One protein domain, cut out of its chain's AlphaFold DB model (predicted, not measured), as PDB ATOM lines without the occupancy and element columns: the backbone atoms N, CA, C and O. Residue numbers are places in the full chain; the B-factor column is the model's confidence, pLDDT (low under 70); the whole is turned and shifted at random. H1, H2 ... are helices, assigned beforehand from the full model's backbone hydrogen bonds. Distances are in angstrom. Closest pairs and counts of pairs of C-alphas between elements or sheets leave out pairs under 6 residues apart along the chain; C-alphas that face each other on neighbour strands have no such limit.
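Overview. This is residues 418 to 429, 438 to 473 and 491 to 566 of the 1684 residues of the protein "HEAT repeat protein" of Ajellomyces capsulatus (strain G186AR / H82 / ATCC MYA-2454 / RMSCC 2432) (UniProt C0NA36). Two long helices, H2 and H3, make a V: the end of H2 meets the beginning of H3, and a third helix, H4, is set in at the open end, where it packs on both. The little helix H1 packs on the side of H3, and a mostly loop tail, residues 538 to 566, goes on from the far end of H4 with the very short H5 in it. The printed part has 124 residues, with five named helices in the order H1, H2, H3, H4, H5 and no named strand; its class is all helix, with 80 residues in the helices. It is compact, with a radius of gyration of the C-alphas of 15.0 A, and spans 48 by 36 by 24 A.

Arrangement. H1, residues 424 to 429, touches H3, residues 491 to 514, at a shallow tilt of 22 degrees, the same way; the closest C-alphas are those of Ser 424 and Asp 500, 6.3 A apart. H3 is the hub, touching three helices. H2, residues 443 to 472, touches H3 with residues 460 to 471 alone, and H3 touches H2 with residues 491 to 501 alone. They run opposite ways at a shallow tilt of 33 degrees, only just short of steep, and their closest C-alphas, Cys 467 and Tyr 494, are 5.4 A apart. H4, residues 522 to 537, touches residues 446 to 457 of H2 alone, the same way at a shallow tilt of 34 degrees, only just short of steep; the closest C-alphas, Arg 446 and Ser 527, are 7.3 A apart. H4 touches H3 at a steep tilt of 46 degrees, opposite ways, through residues 528 to 532 of H4 and 509 to 513 of H3 alone, with the C-alphas of Leu 512 and Ala 528 closest at 5.0 A. H5, residues 551 to 554, is close to H4 but not clearly touching, the C-alphas of Gln 537 and Gly 553 being 6.0 A apart. H1 is apart from H2, H4 and H5. In H1, H2, H3 and H4 every O i to N i+4 pair is within hydrogen-bond range; H5 is too short for such a pair.

Along the chain. H1 begins at C-alpha 424, (77.887, 140.805, 75.812). H2 runs 43.6 A from C-alpha 443 at (97.086, 118.693, 83.384) to C-alpha 472. H3 is 35.1 A long and H4 22.4 A. H5 ends at C-alpha 554, (70.488, 113.171, 73.543).

Size, cuts and confidence. The two C-alphas farthest apart, Leu 473 and Thr 519, are 49.0 A apart. Residues 430 to 437 are not printed, with 14.6 A between C-alphas 429 and 438, and residues 474 to 490 are not printed, with 9.9 A between C-alphas 473 and 491. The link from H3 to H4 is short, and that from H4 to H5 is long, with 13 residues. Mean pLDDT of the printed part is 87.6; residues 470 to 473, 491 to 495 and 555 to 557 are under 70.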
ATOM      1  N   THR A 418      70.719 127.379  84.263       84.89
ATOM      2  CA  THR A 418      71.408 127.068  83.000       84.89
ATOM      3  C   THR A 418      70.771 127.748  81.784       84.89
ATOM      4  O   THR A 418      71.338 127.713  80.701       84.89
ATOM      5  N   THR A 419      69.610 128.389  81.941       86.72
ATOM      6  CA  THR A 419      68.934 129.150  80.872       86.72
ATOM      7  C   THR A 419      69.207 130.653  80.939       86.72
ATOM      8  O   THR A 419      68.784 131.391  80.052       86.72
ATOM      9  N   LYS A 420      69.928 131.134  81.964       86.17
ATOM     10  CA  LYS A 420      70.246 132.560  82.100       86.17
ATOM     11  C   LYS A 420      71.289 132.977  81.048       86.17
ATOM     12  O   LYS A 420      72.379 132.396  81.058       86.17
ATOM     13  N   PRO A 421      71.019 133.988  80.199       87.08
ATOM     14  CA  PRO A 421      71.973 134.443  79.190       87.08
ATOM     15  C   PRO A 421      73.263 135.006  79.785       87.08
ATOM     16  O   PRO A 421      73.299 135.456  80.934       87.08
ATOM     17  N   PHE A 422      74.338 134.918  79.002       90.30
ATOM     18  CA  PHE A 422      75.569 135.669  79.231       90.30
ATOM     19  C   PHE A 422      75.403 137.085  78.689       90.30
ATOM     20  O   PHE A 422      74.769 137.265  77.649       90.30
ATOM     21  N   SER A 423      75.969 138.063  79.396       87.27
ATOM     22  CA  SER A 423      76.055 139.436  78.894       87.27
ATOM     23  C   SER A 423      77.087 139.531  77.767       87.27
ATOM     24  O   SER A 423      78.032 138.735  77.727       87.27
ATOM     25  N   SER A 424      76.925 140.520  76.884       88.24
ATOM     26  CA  SER A 424      77.887 140.805  75.812       88.24
ATOM     27  C   SER A 424      79.295 141.038  76.376       88.24
ATOM     28  O   SER A 424      80.257 140.401  75.946       88.24
ATOM     29  N   ASP A 425      79.398 141.826  77.454       88.60
ATOM     30  CA  ASP A 425      80.658 142.110  78.150       88.60
ATOM     31  C   ASP A 425      81.350 140.840  78.652       88.60
ATOM     32  O   ASP A 425      82.564 140.690  78.517       88.60
ATOM     33  N   THR A 426      80.589 139.893  79.217       91.61
ATOM     34  CA  THR A 426      81.149 138.608  79.652       91.61
ATOM     35  C   THR A 426      81.736 137.844  78.470       91.61
ATOM     36  O   THR A 426      82.853 137.349  78.572       91.61
ATOM     37  N   LEU A 427      81.032 137.765  77.339       94.83
ATOM     38  CA  LEU A 427      81.535 137.052  76.163       94.83
ATOM     39  C   LEU A 427      82.792 137.710  75.586       94.83
ATOM     40  O   LEU A 427      83.737 136.996  75.265       94.83
ATOM     41  N   GLN A 428      82.853 139.042  75.539       94.46
ATOM     42  CA  GLN A 428      84.053 139.769  75.104       94.46
ATOM     43  C   GLN A 428      85.247 139.530  76.037       94.46
ATOM     44  O   GLN A 428      86.374 139.318  75.583       94.46
ATOM     45  N   VAL A 429      85.006 139.480  77.350       92.95
ATOM     46  CA  VAL A 429      86.023 139.098  78.337       92.95
ATOM     47  C   VAL A 429      86.540 137.680  78.086       92.95
ATOM     48  O   VAL A 429      87.750 137.458  78.150       92.95
ATOM     49  N   HIS A 438      93.825 128.167  77.442       90.84
ATOM     50  CA  HIS A 438      94.015 126.937  76.663       90.84
ATOM     51  C   HIS A 438      95.490 126.499  76.524       90.84
ATOM     52  O   HIS A 438      95.766 125.475  75.902       90.84
ATOM     53  N   THR A 439      96.432 127.249  77.104       86.59
ATOM     54  CA  THR A 439      97.884 127.106  76.863       86.59
ATOM     55  C   THR A 439      98.658 126.645  78.087       86.59
ATOM     56  O   THR A 439      99.887 126.658  78.075       86.59
ATOM     57  N   ASP A 440      97.956 126.314  79.168       86.76
ATOM     58  CA  ASP A 440      98.568 125.970  80.445       86.76
ATOM     59  C   ASP A 440      99.133 124.540  80.418       86.76
ATOM     60  O   ASP A 440      98.481 123.613  79.922       86.76
ATOM     61  N   SER A 441     100.357 124.361  80.915       84.17
ATOM     62  CA  SER A 441     101.059 123.075  80.930       84.17
ATOM     63  C   SER A 441     100.450 122.094  81.936       84.17
ATOM     64  O   SER A 441     100.421 120.887  81.662       84.17
ATOM     65  N   ASP A 442      99.890 122.583  83.050       87.91
ATOM     66  CA  ASP A 442      99.375 121.736  84.127       87.91
ATOM     67  C   ASP A 442      98.147 120.906  83.669       87.91
ATOM     68  O   ASP A 442      97.103 121.454  83.283       87.91
ATOM     69  N   PRO A 443      98.225 119.556  83.682       89.56
ATOM     70  CA  PRO A 443      97.086 118.693  83.384       89.56
ATOM     71  C   PRO A 443      95.896 118.878  84.337       89.56
ATOM     72  O   PRO A 443      94.754 118.738  83.889       89.56
ATOM     73  N   GLN A 444      96.137 119.179  85.620       90.49
ATOM     74  CA  GLN A 444      95.072 119.357  86.610       90.49
ATOM     75  C   GLN A 444      94.288 120.637  86.319       90.49
ATOM     76  O   GLN A 444      93.068 120.571  86.150       90.49
ATOM     77  N   TYR A 445      94.976 121.772  86.161       91.08
ATOM     78  CA  TYR A 445      94.360 123.028  85.729       91.08
ATOM     79  C   TYR A 445      93.553 122.856  84.435       91.08
ATOM     80  O   TYR A 445      92.379 123.227  84.384       91.08
ATOM     81  N   ARG A 446      94.117 122.217  83.398       93.06
ATOM     82  CA  ARG A 446      93.381 121.942  82.147       93.06
ATOM     83  C   ARG A 446      92.123 121.101  82.372       93.06
ATOM     84  O   ARG A 446      91.109 121.335  81.714       93.06
ATOM     85  N   GLY A 447      92.169 120.136  83.290       93.67
ATOM     86  CA  GLY A 447      91.007 119.346  83.699       93.67
ATOM     87  C   GLY A 447      89.892 120.203  84.306       93.67
ATOM     88  O   GLY A 447      88.726 120.055  83.922       93.67
ATOM     89  N   GLU A 448      90.246 121.137  85.191       94.02
ATOM     90  CA  GLU A 448      89.309 122.091  85.803       94.02
ATOM     91  C   GLU A 448      88.714 123.047  84.765       94.02
ATOM     92  O   GLU A 448      87.492 123.204  84.680       94.02
ATOM     93  N   ILE A 449      89.551 123.612  83.892       94.91
ATOM     94  CA  ILE A 449      89.099 124.464  82.786       94.91
ATOM     95  C   ILE A 449      88.154 123.698  81.858       94.91
ATOM     96  O   ILE A 449      87.087 124.208  81.520       94.91
ATOM     97  N   PHE A 450      88.461 122.449  81.504       94.72
ATOM     98  CA  PHE A 450      87.573 121.618  80.687       94.72
ATOM     99  C   PHE A 450      86.221 121.344  81.372       94.72
ATOM    100  O   PHE A 450      85.169 121.358  80.723       94.72
ATOM    101  N   SER A 451      86.219 121.135  82.691       94.32
ATOM    102  CA  SER A 451      84.997 120.993  83.495       94.32
ATOM    103  C   SER A 451      84.148 122.271  83.473       94.32
ATOM    104  O   SER A 451      82.931 122.216  83.261       94.32
ATOM    105  N   LEU A 452      84.788 123.434  83.617       94.92
ATOM    106  CA  LEU A 452      84.141 124.741  83.534       94.92
ATOM    107  C   LEU A 452      83.608 125.032  82.125       94.92
ATOM    108  O   LEU A 452      82.445 125.409  81.992       94.92
ATOM    109  N   ILE A 453      84.381 124.756  81.069       95.65
ATOM    110  CA  ILE A 453      83.946 124.879  79.667       95.65
ATOM    111  C   ILE A 453      82.708 124.015  79.405       95.65
ATOM    112  O   ILE A 453      81.767 124.461  78.748       95.65
ATOM    113  N   ARG A 454      82.628 122.806  79.976       93.83
ATOM    114  CA  ARG A 454      81.414 121.981  79.884       93.83
ATOM    115  C   ARG A 454      80.201 122.670  80.506       93.83
ATOM    116  O   ARG A 454      79.144 122.700  79.876       93.83
ATOM    117  N   LYS A 455      80.328 123.239  81.709       92.24
ATOM    118  CA  LYS A 455      79.241 124.007  82.353       92.24
ATOM    119  C   LYS A 455      78.860 125.239  81.523       92.24
ATOM    120  O   LYS A 455      77.675 125.530  81.360       92.24
ATOM    121  N   PHE A 456      79.852 125.916  80.955       94.83
ATOM    122  CA  PHE A 456      79.677 127.069  80.078       94.83
ATOM    123  C   PHE A 456      78.889 126.724  78.809       94.83
ATOM    124  O   PHE A 456      77.888 127.378  78.531       94.83
ATOM    125  N   ILE A 457      79.249 125.649  78.100       93.34
ATOM    126  CA  ILE A 457      78.537 125.176  76.899       93.34
ATOM    127  C   ILE A 457      77.080 124.819  77.225       93.34
ATOM    128  O   ILE A 457      76.171 125.176  76.475       93.34
ATOM    129  N   ILE A 458      76.836 124.159  78.364       90.31
ATOM    130  CA  ILE A 458      75.476 123.834  78.826       90.31
ATOM    131  C   ILE A 458      74.648 125.109  79.009       90.31
ATOM    132  O   ILE A 458      73.499 125.157  78.560       90.31
ATOM    133  N   ARG A 459      75.228 126.142  79.635       90.87
ATOM    134  CA  ARG A 459      74.551 127.426  79.847       90.87
ATOM    135  C   ARG A 459      74.353 128.199  78.542       90.87
ATOM    136  O   ARG A 459      73.259 128.712  78.325       90.87
ATOM    137  N   LEU A 460      75.347 128.234  77.647       92.04
ATOM    138  CA  LEU A 460      75.225 128.863  76.324       92.04
ATOM    139  C   LEU A 460      74.032 128.283  75.563       92.04
ATOM    140  O   LEU A 460      73.135 129.024  75.164       92.04
ATOM    141  N   ARG A 461      73.961 126.951  75.462       90.52
ATOM    142  CA  ARG A 461      72.862 126.253  74.785       90.52
ATOM    143  C   ARG A 461      71.501 126.568  75.407       90.52
ATOM    144  O   ARG A 461      70.583 126.963  74.694       90.52
ATOM    145  N   GLY A 462      71.373 126.422  76.729       88.45
ATOM    146  CA  GLY A 462      70.116 126.680  77.437       88.45
ATOM    147  C   GLY A 462      69.651 128.131  77.304       88.45
ATOM    148  O   GLY A 462      68.458 128.391  77.129       88.45
ATOM    149  N   SER A 463      70.588 129.077  77.343       88.68
ATOM    150  CA  SER A 463      70.278 130.495  77.195       88.68
ATOM    151  C   SER A 463      69.867 130.895  75.783       88.68
ATOM    152  O   SER A 463      68.899 131.642  75.630       88.68
ATOM    153  N   LEU A 464      70.507 130.336  74.755       88.76
ATOM    154  CA  LEU A 464      70.134 130.575  73.365       88.76
ATOM    155  C   LEU A 464      68.710 130.073  73.080       88.76
ATOM    156  O   LEU A 464      67.904 130.792  72.489       88.76
ATOM    157  N   SER A 465      68.360 128.881  73.579       85.19
ATOM    158  CA  SER A 465      66.993 128.355  73.487       85.19
ATOM    159  C   SER A 465      65.964 129.248  74.186       85.19
ATOM    160  O   SER A 465      64.839 129.374  73.704       85.19
ATOM    161  N   SER A 466      66.321 129.872  75.313       84.07
ATOM    162  CA  SER A 466      65.433 130.799  76.027       84.07
ATOM    163  C   SER A 466      65.239 132.118  75.272       84.07
ATOM    164  O   SER A 466      64.109 132.601  75.166       84.07
ATOM    165  N   CYS A 467      66.313 132.691  74.720       83.40
ATOM    166  CA  CYS A 467      66.253 133.955  73.978       83.40
ATOM    167  C   CYS A 467      65.393 133.815  72.714       83.40
ATOM    168  O   CYS A 467      64.514 134.636  72.474       83.40
ATOM    169  N   LEU A 468      65.566 132.721  71.961       78.52
ATOM    170  CA  LEU A 468      64.829 132.482  70.712       78.52
ATOM    171  C   LEU A 468      63.348 132.118  70.920       78.52
ATOM    172  O   LEU A 468      62.503 132.410  70.073       78.52
ATOM    173  N   LYS A 469      62.994 131.490  72.048       77.19
ATOM    174  CA  LYS A 469      61.581 131.277  72.418       77.19
ATOM    175  C   LYS A 469      60.882 132.584  72.789       77.19
ATOM    176  O   LYS A 469      59.694 132.732  72.533       77.19
ATOM    177  N   SER A 470      61.620 133.524  73.377       69.09
ATOM    178  CA  SER A 470      61.078 134.819  73.794       69.09
ATOM    179  C   SER A 470      60.841 135.750  72.601       69.09
ATOM    180  O   SER A 470      59.873 136.496  72.612       69.09
ATOM    181  N   THR A 471      61.651 135.653  71.541       59.22
ATOM    182  CA  THR A 471      61.412 136.389  70.286       59.22
ATOM    183  C   THR A 471      60.256 135.823  69.456       59.22
ATOM    184  O   THR A 471      59.609 136.572  68.739       59.22
ATOM    185  N   SER A 472      59.967 134.519  69.544       55.86
ATOM    186  CA  SER A 472      58.938 133.862  68.714       55.86
ATOM    187  C   SER A 472      57.511 133.926  69.276       55.86
ATOM    188  O   SER A 472      56.560 133.713  68.526       55.86
ATOM    189  N   LEU A 473      57.329 134.225  70.568       51.86
ATOM    190  CA  LEU A 473      56.000 134.302  71.190       51.86
ATOM    191  C   LEU A 473      55.175 135.534  70.764       51.86
ATOM    192  O   LEU A 473      53.950 135.485  70.887       51.86
ATOM    193  N   ALA A 491      62.220 142.746  72.653       51.09
ATOM    194  CA  ALA A 491      62.436 141.854  71.511       51.09
ATOM    195  C   ALA A 491      63.805 142.088  70.845       51.09
ATOM    196  O   ALA A 491      64.542 141.128  70.603       51.09
ATOM    197  N   VAL A 492      64.178 143.360  70.637       56.76
ATOM    198  CA  VAL A 492      65.491 143.751  70.091       56.76
ATOM    199  C   VAL A 492      66.635 143.351  71.037       56.76
ATOM    200  O   VAL A 492      67.675 142.866  70.591       56.76
ATOM    201  N   GLY A 493      66.450 143.482  72.355       59.38
ATOM    202  CA  GLY A 493      67.437 143.053  73.352       59.38
ATOM    203  C   GLY A 493      67.726 141.545  73.311       59.38
ATOM    204  O   GLY A 493      68.891 141.131  73.309       59.38
ATOM    205  N   TYR A 494      66.684 140.709  73.217       64.49
ATOM    206  CA  TYR A 494      66.842 139.253  73.114       64.49
ATOM    207  C   TYR A 494      67.440 138.810  71.775       64.49
ATOM    208  O   TYR A 494      68.260 137.888  71.767       64.49
ATOM    209  N   SER A 495      67.085 139.460  70.659       68.10
ATOM    210  CA  SER A 495      67.692 139.154  69.358       68.10
ATOM    211  C   SER A 495      69.179 139.501  69.323       68.10
ATOM    212  O   SER A 495      69.972 138.695  68.837       68.10
ATOM    213  N   ASN A 496      69.572 140.644  69.896       77.79
ATOM    214  CA  ASN A 496      70.977 141.049  69.979       77.79
ATOM    215  C   ASN A 496      71.778 140.079  70.859       77.79
ATOM    216  O   ASN A 496      72.814 139.578  70.439       77.79
ATOM    217  N   THR A 497      71.239 139.708  72.026       82.20
ATOM    218  CA  THR A 497      71.884 138.743  72.938       82.20
ATOM    219  C   THR A 497      72.076 137.372  72.281       82.20
ATOM    220  O   THR A 497      73.125 136.746  72.426       82.20
ATOM    221  N   ALA A 498      71.075 136.891  71.533       85.22
ATOM    222  CA  ALA A 498      71.201 135.650  70.772       85.22
ATOM    223  C   ALA A 498      72.271 135.763  69.670       85.22
ATOM    224  O   ALA A 498      73.019 134.809  69.451       85.22
ATOM    225  N   GLY A 499      72.366 136.922  69.008       88.52
ATOM    226  CA  GLY A 499      73.416 137.240  68.039       88.52
ATOM    227  C   GLY A 499      74.820 137.110  68.631       88.52
ATOM    228  O   GLY A 499      75.626 136.350  68.090       88.52
ATOM    229  N   ASP A 500      75.066 137.740  69.781       90.38
ATOM    230  CA  ASP A 500      76.357 137.715  70.485       90.38
ATOM    231  C   ASP A 500      76.792 136.286  70.847       90.38
ATOM    232  O   ASP A 500      77.960 135.916  70.722       90.38
ATOM    233  N   HIS A 501      75.847 135.440  71.270       93.10
ATOM    234  CA  HIS A 501      76.131 134.042  71.620       93.10
ATOM    235  C   HIS A 501      76.549 133.228  70.393       93.10
ATOM    236  O   HIS A 501      77.466 132.408  70.468       93.10
ATOM    237  N   ILE A 502      75.880 133.443  69.257       94.20
ATOM    238  CA  ILE A 502      76.204 132.756  68.003       94.20
ATOM    239  C   ILE A 502      77.553 133.248  67.466       94.20
ATOM    240  O   ILE A 502      78.353 132.437  66.998       94.20
ATOM    241  N   GLU A 503      77.831 134.551  67.537       94.97
ATOM    242  CA  GLU A 503      79.126 135.119  67.158       94.97
ATOM    243  C   GLU A 503      80.260 134.556  68.017       94.97
ATOM    244  O   GLU A 503      81.251 134.069  67.469       94.97
ATOM    245  N   PHE A 504      80.069 134.501  69.339       96.69
ATOM    246  CA  PHE A 504      81.014 133.871  70.253       96.69
ATOM    247  C   PHE A 504      81.302 132.415  69.858       96.69
ATOM    248  O   PHE A 504      82.460 132.009  69.807       96.69
ATOM    249  N   LEU A 505      80.275 131.616  69.542       96.72
ATOM    250  CA  LEU A 505      80.463 130.219  69.134       96.72
ATOM    251  C   LEU A 505      81.246 130.094  67.819       96.72
ATOM    252  O   LEU A 505      82.105 129.219  67.708       96.72
ATOM    253  N   ARG A 506      80.985 130.965  66.833       97.12
ATOM    254  CA  ARG A 506      81.754 130.996  65.574       97.12
ATOM    255  C   ARG A 506      83.215 131.337  65.829       97.12
ATOM    256  O   ARG A 506      84.089 130.643  65.311       97.12
ATOM    257  N   TRP A 507      83.458 132.372  66.632       97.63
ATOM    258  CA  TRP A 507      84.800 132.756  67.044       97.63
ATOM    259  C   TRP A 507      85.494 131.601  67.765       97.63
ATOM    260  O   TRP A 507      86.614 131.257  67.407       97.63
ATOM    261  N   TYR A 508      84.818 130.946  68.713       98.04
ATOM    262  CA  TYR A 508      85.433 129.907  69.529       98.04
ATOM    263  C   TYR A 508      85.803 128.675  68.702       98.04
ATOM    264  O   TYR A 508      86.910 128.172  68.836       98.04
ATOM    265  N   VAL A 509      84.940 128.233  67.782       97.55
ATOM    266  CA  VAL A 509      85.284 127.155  66.836       97.55
ATOM    267  C   VAL A 509      86.481 127.548  65.962       97.55
ATOM    268  O   VAL A 509      87.395 126.746  65.798       97.55
ATOM    269  N   GLY A 510      86.510 128.782  65.446       95.67
ATOM    270  CA  GLY A 510      87.645 129.284  64.666       95.67
ATOM    271  C   GLY A 510      88.947 129.331  65.471       95.67
ATOM    272  O   GLY A 510      89.983 128.893  64.981       95.67
ATOM    273  N   PHE A 511      88.886 129.794  66.719       96.30
ATOM    274  CA  PHE A 511      90.007 129.776  67.656       96.30
ATOM    275  C   PHE A 511      90.513 128.347  67.879       96.30
ATOM    276  O   PHE A 511      91.693 128.092  67.678       96.30
ATOM    277  N   LEU A 512      89.632 127.393  68.197       97.47
ATOM    278  CA  LEU A 512      90.022 125.999  68.430       97.47
ATOM    279  C   LEU A 512      90.680 125.359  67.199       97.47
ATOM    280  O   LEU A 512      91.604 124.575  67.371       97.47
ATOM    281  N   GLU A 513      90.249 125.683  65.976       95.25
ATOM    282  CA  GLU A 513      90.931 125.235  64.750       95.25
ATOM    283  C   GLU A 513      92.355 125.810  64.633       95.25
ATOM    284  O   GLU A 513      93.280 125.083  64.271       95.25
ATOM    285  N   LEU A 514      92.565 127.089  64.970       92.01
ATOM    286  CA  LEU A 514      93.897 127.709  64.944       92.01
ATOM    287  C   LEU A 514      94.858 127.068  65.954       92.01
ATOM    288  O   LEU A 514      96.051 126.955  65.679       92.01
ATOM    289  N   GLU A 515      94.333 126.589  67.078       93.92
ATOM    290  CA  GLU A 515      95.098 125.878  68.105       93.92
ATOM    291  C   GLU A 515      95.558 124.472  67.665       93.92
ATOM    292  O   GLU A 515      96.273 123.817  68.419       93.92
ATOM    293  N   LEU A 516      95.172 123.993  66.469       94.84
ATOM    294  CA  LEU A 516      95.569 122.693  65.898       94.84
ATOM    295  C   LEU A 516      96.707 122.770  64.868       94.84
ATOM    296  O   LEU A 516      97.028 121.763  64.233       94.84
ATOM    297  N   GLN A 517      97.285 123.951  64.642       91.06
ATOM    298  CA  GLN A 517      98.373 124.129  63.678       91.06
ATOM    299  C   GLN A 517      99.621 123.317  64.063       91.06
ATOM    300  O   GLN A 517      99.914 123.210  65.251       91.06
ATOM    301  N   PRO A 518     100.434 122.838  63.098       85.82
ATOM    302  CA  PRO A 518     101.557 121.923  63.367       85.82
ATOM    303  C   PRO A 518     102.556 122.377  64.445       85.82
ATOM    304  O   PRO A 518     103.220 121.548  65.070       85.82
ATOM    305  N   THR A 519     102.684 123.690  64.643       84.91
ATOM    306  CA  THR A 519     103.647 124.336  65.544       84.91
ATOM    307  C   THR A 519     103.103 124.591  66.946       84.91
ATOM    308  O   THR A 519     103.833 125.114  67.782       84.91
ATOM    309  N   MET A 520     101.816 124.332  67.195       89.72
ATOM    310  CA  MET A 520     101.224 124.574  68.506       89.72
ATOM    311  C   MET A 520     101.718 123.533  69.511       89.72
ATOM    312  O   MET A 520     102.028 122.384  69.178       89.72
ATOM    313  N   SER A 521     101.812 123.961  70.765       90.45
ATOM    314  CA  SER A 521     102.251 123.123  71.873       90.45
ATOM    315  C   SER A 521     101.258 121.993  72.167       90.45
ATOM    316  O   SER A 521     100.071 122.062  71.824       90.45
ATOM    317  N   TYR A 522     101.729 120.937  72.839       92.77
ATOM    318  CA  TYR A 522     100.891 119.791  73.209       92.77
ATOM    319  C   TYR A 522      99.612 120.221  73.947       92.77
ATOM    320  O   TYR A 522      98.509 119.774  73.616       92.77
ATOM    321  N   GLN A 523      99.742 121.117  74.928       91.70
ATOM    322  CA  GLN A 523      98.628 121.570  75.751       91.70
ATOM    323  C   GLN A 523      97.527 122.278  74.961       91.70
ATOM    324  O   GLN A 523      96.350 122.056  75.265       91.70
ATOM    325  N   ARG A 524      97.882 123.037  73.921       92.66
ATOM    326  CA  ARG A 524      96.924 123.676  73.013       92.66
ATOM    327  C   ARG A 524      96.198 122.646  72.168       92.66
ATOM    328  O   ARG A 524      94.968 122.603  72.203       92.66
ATOM    329  N   HIS A 525      96.950 121.745  71.525       95.51
ATOM    330  CA  HIS A 525      96.388 120.649  70.734       95.51
ATOM    331  C   HIS A 525      95.349 119.865  71.529       95.51
ATOM    332  O   HIS A 525      94.193 119.765  71.122       95.51
ATOM    333  N   ILE A 526      95.722 119.324  72.691       95.81
ATOM    334  CA  ILE A 526      94.811 118.454  73.436       95.81
ATOM    335  C   ILE A 526      93.620 119.218  74.028       95.81
ATOM    336  O   ILE A 526      92.514 118.672  74.070       95.81
ATOM    337  N   SER A 527      93.798 120.479  74.439       95.58
ATOM    338  CA  SER A 527      92.697 121.319  74.934       95.58
ATOM    339  C   SER A 527      91.709 121.645  73.815       95.58
ATOM    340  O   SER A 527      90.493 121.545  74.013       95.58
ATOM    341  N   ALA A 528      92.213 121.971  72.624       97.53
ATOM    342  CA  ALA A 528      91.402 122.245  71.450       97.53
ATOM    343  C   ALA A 528      90.650 120.999  70.968       97.53
ATOM    344  O   ALA A 528      89.423 121.025  70.850       97.53
ATOM    345  N   LEU A 529      91.354 119.875  70.801       98.35
ATOM    346  CA  LEU A 529      90.776 118.597  70.384       98.35
ATOM    347  C   LEU A 529      89.667 118.132  71.336       98.35
ATOM    348  O   LEU A 529      88.565 117.807  70.891       98.35
ATOM    349  N   LYS A 530      89.911 118.142  72.654       96.71
ATOM    350  CA  LYS A 530      88.897 117.748  73.649       96.71
ATOM    351  C   LYS A 530      87.678 118.669  73.630       96.71
ATOM    352  O   LYS A 530      86.551 118.196  73.785       96.71
ATOM    353  N   THR A 531      87.882 119.969  73.429       97.23
ATOM    354  CA  THR A 531      86.785 120.943  73.357       97.23
ATOM    355  C   THR A 531      85.961 120.769  72.080       97.23
ATOM    356  O   THR A 531      84.733 120.794  72.151       97.23
ATOM    357  N   LEU A 532      86.596 120.508  70.933       98.12
ATOM    358  CA  LEU A 532      85.903 120.192  69.680       98.12
ATOM    359  C   LEU A 532      85.064 118.915  69.803       98.12
ATOM    360  O   LEU A 532      83.898 118.919  69.410       98.12
ATOM    361  N   VAL A 533      85.612 117.857  70.418       96.93
ATOM    362  CA  VAL A 533      84.850 116.635  70.736       96.93
ATOM    363  C   VAL A 533      83.624 116.977  71.578       96.93
ATOM    364  O   VAL A 533      82.519 116.559  71.248       96.93
ATOM    365  N   LEU A 534      83.794 117.767  72.640       94.85
ATOM    366  CA  LEU A 534      82.693 118.163  73.514       94.85
ATOM    367  C   LEU A 534      81.605 118.945  72.760       94.85
ATOM    368  O   LEU A 534      80.427 118.617  72.897       94.85
ATOM    369  N   LEU A 535      81.978 119.941  71.950       95.49
ATOM    370  CA  LEU A 535      81.041 120.738  71.148       95.49
ATOM    371  C   LEU A 535      80.257 119.860  70.161       95.49
ATOM    372  O   LEU A 535      79.026 119.929  70.128       95.49
ATOM    373  N   LEU A 536      80.939 118.978  69.424       95.20
ATOM    374  CA  LEU A 536      80.307 118.039  68.492       95.20
ATOM    375  C   LEU A 536      79.349 117.077  69.203       95.20
ATOM    376  O   LEU A 536      78.205 116.918  68.783       95.20
ATOM    377  N   GLN A 537      79.765 116.507  70.336       93.22
ATOM    378  CA  GLN A 537      78.958 115.576  71.134       93.22
ATOM    379  C   GLN A 537      77.715 116.209  71.779       93.22
ATOM    380  O   GLN A 537      76.871 115.480  72.315       93.22
ATOM    381  N   THR A 538      77.595 117.541  71.764       91.30
ATOM    382  CA  THR A 538      76.374 118.253  72.172       91.30
ATOM    383  C   THR A 538      75.378 118.472  71.029       91.30
ATOM    384  O   THR A 538      74.261 118.911  71.304       91.30
ATOM    385  N   GLY A 539      75.766 118.194  69.778       91.19
ATOM    386  CA  GLY A 539      74.940 118.397  68.585       91.19
ATOM    387  C   GLY A 539      75.030 119.793  67.956       91.19
ATOM    388  O   GLY A 539      74.069 120.215  67.319       91.19
ATOM    389  N   LEU A 540      76.118 120.548  68.179       93.68
ATOM    390  CA  LEU A 540      76.237 121.926  67.672       93.68
ATOM    391  C   LEU A 540      76.329 121.990  66.132       93.68
ATOM    392  O   LEU A 540      75.757 122.883  65.504       93.68
ATOM    393  N   ASP A 541      77.023 121.038  65.514       93.31
ATOM    394  CA  ASP A 541      76.994 120.834  64.062       93.31
ATOM    395  C   ASP A 541      75.918 119.788  63.744       93.31
ATOM    396  O   ASP A 541      76.019 118.648  64.192       93.31
ATOM    397  N   ASN A 542      74.884 120.160  62.988       88.86
ATOM    398  CA  ASN A 542      73.731 119.295  62.712       88.86
ATOM    399  C   ASN A 542      74.051 118.107  61.788       88.86
ATOM    400  O   ASN A 542      73.193 117.254  61.570       88.86
ATOM    401  N   ARG A 543      75.270 118.047  61.241       88.67
ATOM    402  CA  ARG A 543      75.742 116.940  60.406       88.67
ATOM    403  C   ARG A 543      76.319 115.782  61.225       88.67
ATOM    404  O   ARG A 543      76.607 114.738  60.641       88.67
ATOM    405  N   ILE A 544      76.519 115.949  62.540       90.10
ATOM    406  CA  ILE A 544      76.970 114.862  63.421       90.10
ATOM    407  C   ILE A 544      75.928 113.735  63.433       90.10
ATOM    408  O   ILE A 544      74.731 113.982  63.538       90.10
ATOM    409  N   GLY A 545      76.378 112.485  63.329       84.57
ATOM    410  CA  GLY A 545      75.480 111.336  63.452       84.57
ATOM    411  C   GLY A 545      75.025 111.113  64.898       84.57
ATOM    412  O   GLY A 545      75.839 111.208  65.819       84.57
ATOM    413  N   ASP A 546      73.763 110.719  65.092       83.14
ATOM    414  CA  ASP A 546      73.154 110.480  66.416       83.14
ATOM    415  C   ASP A 546      73.948 109.500  67.303       83.14
ATOM    416  O   ASP A 546      73.941 109.609  68.529       83.14
ATOM    417  N   VAL A 547      74.681 108.569  66.681       85.14
ATOM    418  CA  VAL A 547      75.545 107.574  67.347       85.14
ATOM    419  C   VAL A 547      76.685 108.223  68.142       85.14
ATOM    420  O   VAL A 547      77.151 107.655  69.127       85.14
ATOM    421  N   HIS A 548      77.137 109.415  67.743       87.72
ATOM    422  CA  HIS A 548      78.228 110.131  68.404       87.72
ATOM    423  C   HIS A 548      77.745 111.130  69.460       87.72
ATOM    424  O   HIS A 548      78.570 111.704  70.172       87.72
ATOM    425  N   LEU A 549      76.434 111.357  69.585       87.71
ATOM    426  CA  LEU A 549      75.898 112.266  70.591       87.71
ATOM    427  C   LEU A 549      76.121 111.691  71.991       87.71
ATOM    428  O   LEU A 549      75.808 110.538  72.286       87.71
ATOM    429  N   SER A 550      76.646 112.523  72.886       85.80
ATOM    430  CA  SER A 550      76.709 112.182  74.309       85.80
ATOM    431  C   SER A 550      75.307 112.212  74.930       85.80
ATOM    432  O   SER A 550      74.379 112.782  74.355       85.80
ATOM    433  N   ARG A 551      75.154 111.723  76.171       79.80
ATOM    434  CA  ARG A 551      73.911 111.927  76.952       79.80
ATOM    435  C   ARG A 551      73.489 113.397  77.001       79.80
ATOM    436  O   ARG A 551      72.309 113.714  76.976       79.80
ATOM    437  N   LEU A 552      74.466 114.308  77.020       74.53
ATOM    438  CA  LEU A 552      74.210 115.744  77.000       74.53
ATOM    439  C   LEU A 552      73.620 116.225  75.663       74.53
ATOM    440  O   LEU A 552      72.904 117.223  75.656       74.53
ATOM    441  N   GLY A 553      73.926 115.552  74.554       74.58
ATOM    442  CA  GLY A 553      73.327 115.787  73.240       74.58
ATOM    443  C   GLY A 553      71.954 115.125  73.069       74.58
ATOM    444  O   GLY A 553      71.102 115.705  72.411       74.58
ATOM    445  N   GLN A 554      71.725 113.959  73.688       72.74
ATOM    446  CA  GLN A 554      70.488 113.171  73.543       72.74
ATOM    447  C   GLN A 554      69.350 113.606  74.489       72.74
ATOM    448  O   GLN A 554      68.213 113.753  74.051       72.74
ATOM    449  N   ASP A 555      69.640 113.833  75.777       66.81
ATOM    450  CA  ASP A 555      68.616 114.000  76.832       66.81
ATOM    451  C   ASP A 555      68.192 115.465  77.069       66.81
ATOM    452  O   ASP A 555      67.467 115.774  78.017       66.81
ATOM    453  N   GLN A 556      68.705 116.407  76.278       68.76
ATOM    454  CA  GLN A 556      68.600 117.846  76.540       68.76
ATOM    455  C   GLN A 556      68.015 118.600  75.344       68.76
ATOM    456  O   GLN A 556      67.890 118.067  74.247       68.76
ATOM    457  N   THR A 557      67.682 119.878  75.543       69.49
ATOM    458  CA  THR A 557      67.290 120.785  74.454       69.49
ATOM    459  C   THR A 557      68.344 120.792  73.346       69.49
ATOM    460  O   THR A 557      69.512 121.094  73.610       69.49
ATOM    461  N   SER A 558      67.919 120.485  72.120       76.21
ATOM    462  CA  SER A 558      68.748 120.577  70.920       76.21
ATOM    463  C   SER A 558      69.202 122.016  70.679       76.21
ATOM    464  O   SER A 558      68.526 122.969  71.076       76.21
ATOM    465  N   TRP A 559      70.330 122.188  69.994       85.64
ATOM    466  CA  TRP A 559      70.753 123.512  69.550       85.64
ATOM    467  C   TRP A 559      69.723 124.110  68.580       85.64
ATOM    468  O   TRP A 559      69.254 123.443  67.661       85.64
ATOM    469  N   ASN A 560      69.354 125.374  68.797       81.12
ATOM    470  CA  ASN A 560      68.471 126.134  67.901       81.12
ATOM    471  C   ASN A 560      69.229 126.810  66.744       81.12
ATOM    472  O   ASN A 560      68.611 127.391  65.858       81.12
ATOM    473  N   CYS A 561      70.558 126.751  66.766       86.87
ATOM    474  CA  CYS A 561      71.442 127.156  65.686       86.87
ATOM    475  C   CYS A 561      72.359 125.981  65.332       86.87
ATOM    476  O   CYS A 561      72.485 125.036  66.109       86.87
ATOM    477  N   SER A 562      73.015 126.054  64.176       90.84
ATOM    478  CA  SER A 562      74.094 125.129  63.851       90.84
ATOM    479  C   SER A 562      75.339 125.897  63.439       90.84
ATOM    480  O   SER A 562      75.254 126.838  62.647       90.84
ATOM    481  N   ILE A 563      76.482 125.511  64.005       94.49
ATOM    482  CA  ILE A 563      77.793 126.037  63.635       94.49
ATOM    483  C   ILE A 563      78.532 124.940  62.889       94.49
ATOM    484  O   ILE A 563      78.718 123.843  63.409       94.49
ATOM    485  N   GLU A 564      78.955 125.249  61.667       92.01
ATOM    486  CA  GLU A 564      79.760 124.346  60.857       92.01
ATOM    487  C   GLU A 564      81.141 124.163  61.501       92.01
ATOM    488  O   GLU A 564      81.944 125.097  61.516       92.01
ATOM    489  N   ILE A 565      81.390 122.957  62.017       94.61
ATOM    490  CA  ILE A 565      82.663 122.478  62.571       94.61
ATOM    491  C   ILE A 565      83.342 121.531  61.574       94.61
ATOM    492  O   ILE A 565      84.554 121.594  61.390       94.61
ATOM    493  N   PHE A 566      82.578 120.668  60.888       91.68
ATOM    494  CA  PHE A 566      83.116 119.731  59.892       91.68
ATOM    495  C   PHE A 566      83.553 120.431  58.600       91.68
ATOM    496  O   PHE A 566      82.860 120.388  57.585       91.68
TER     497      PHE A 566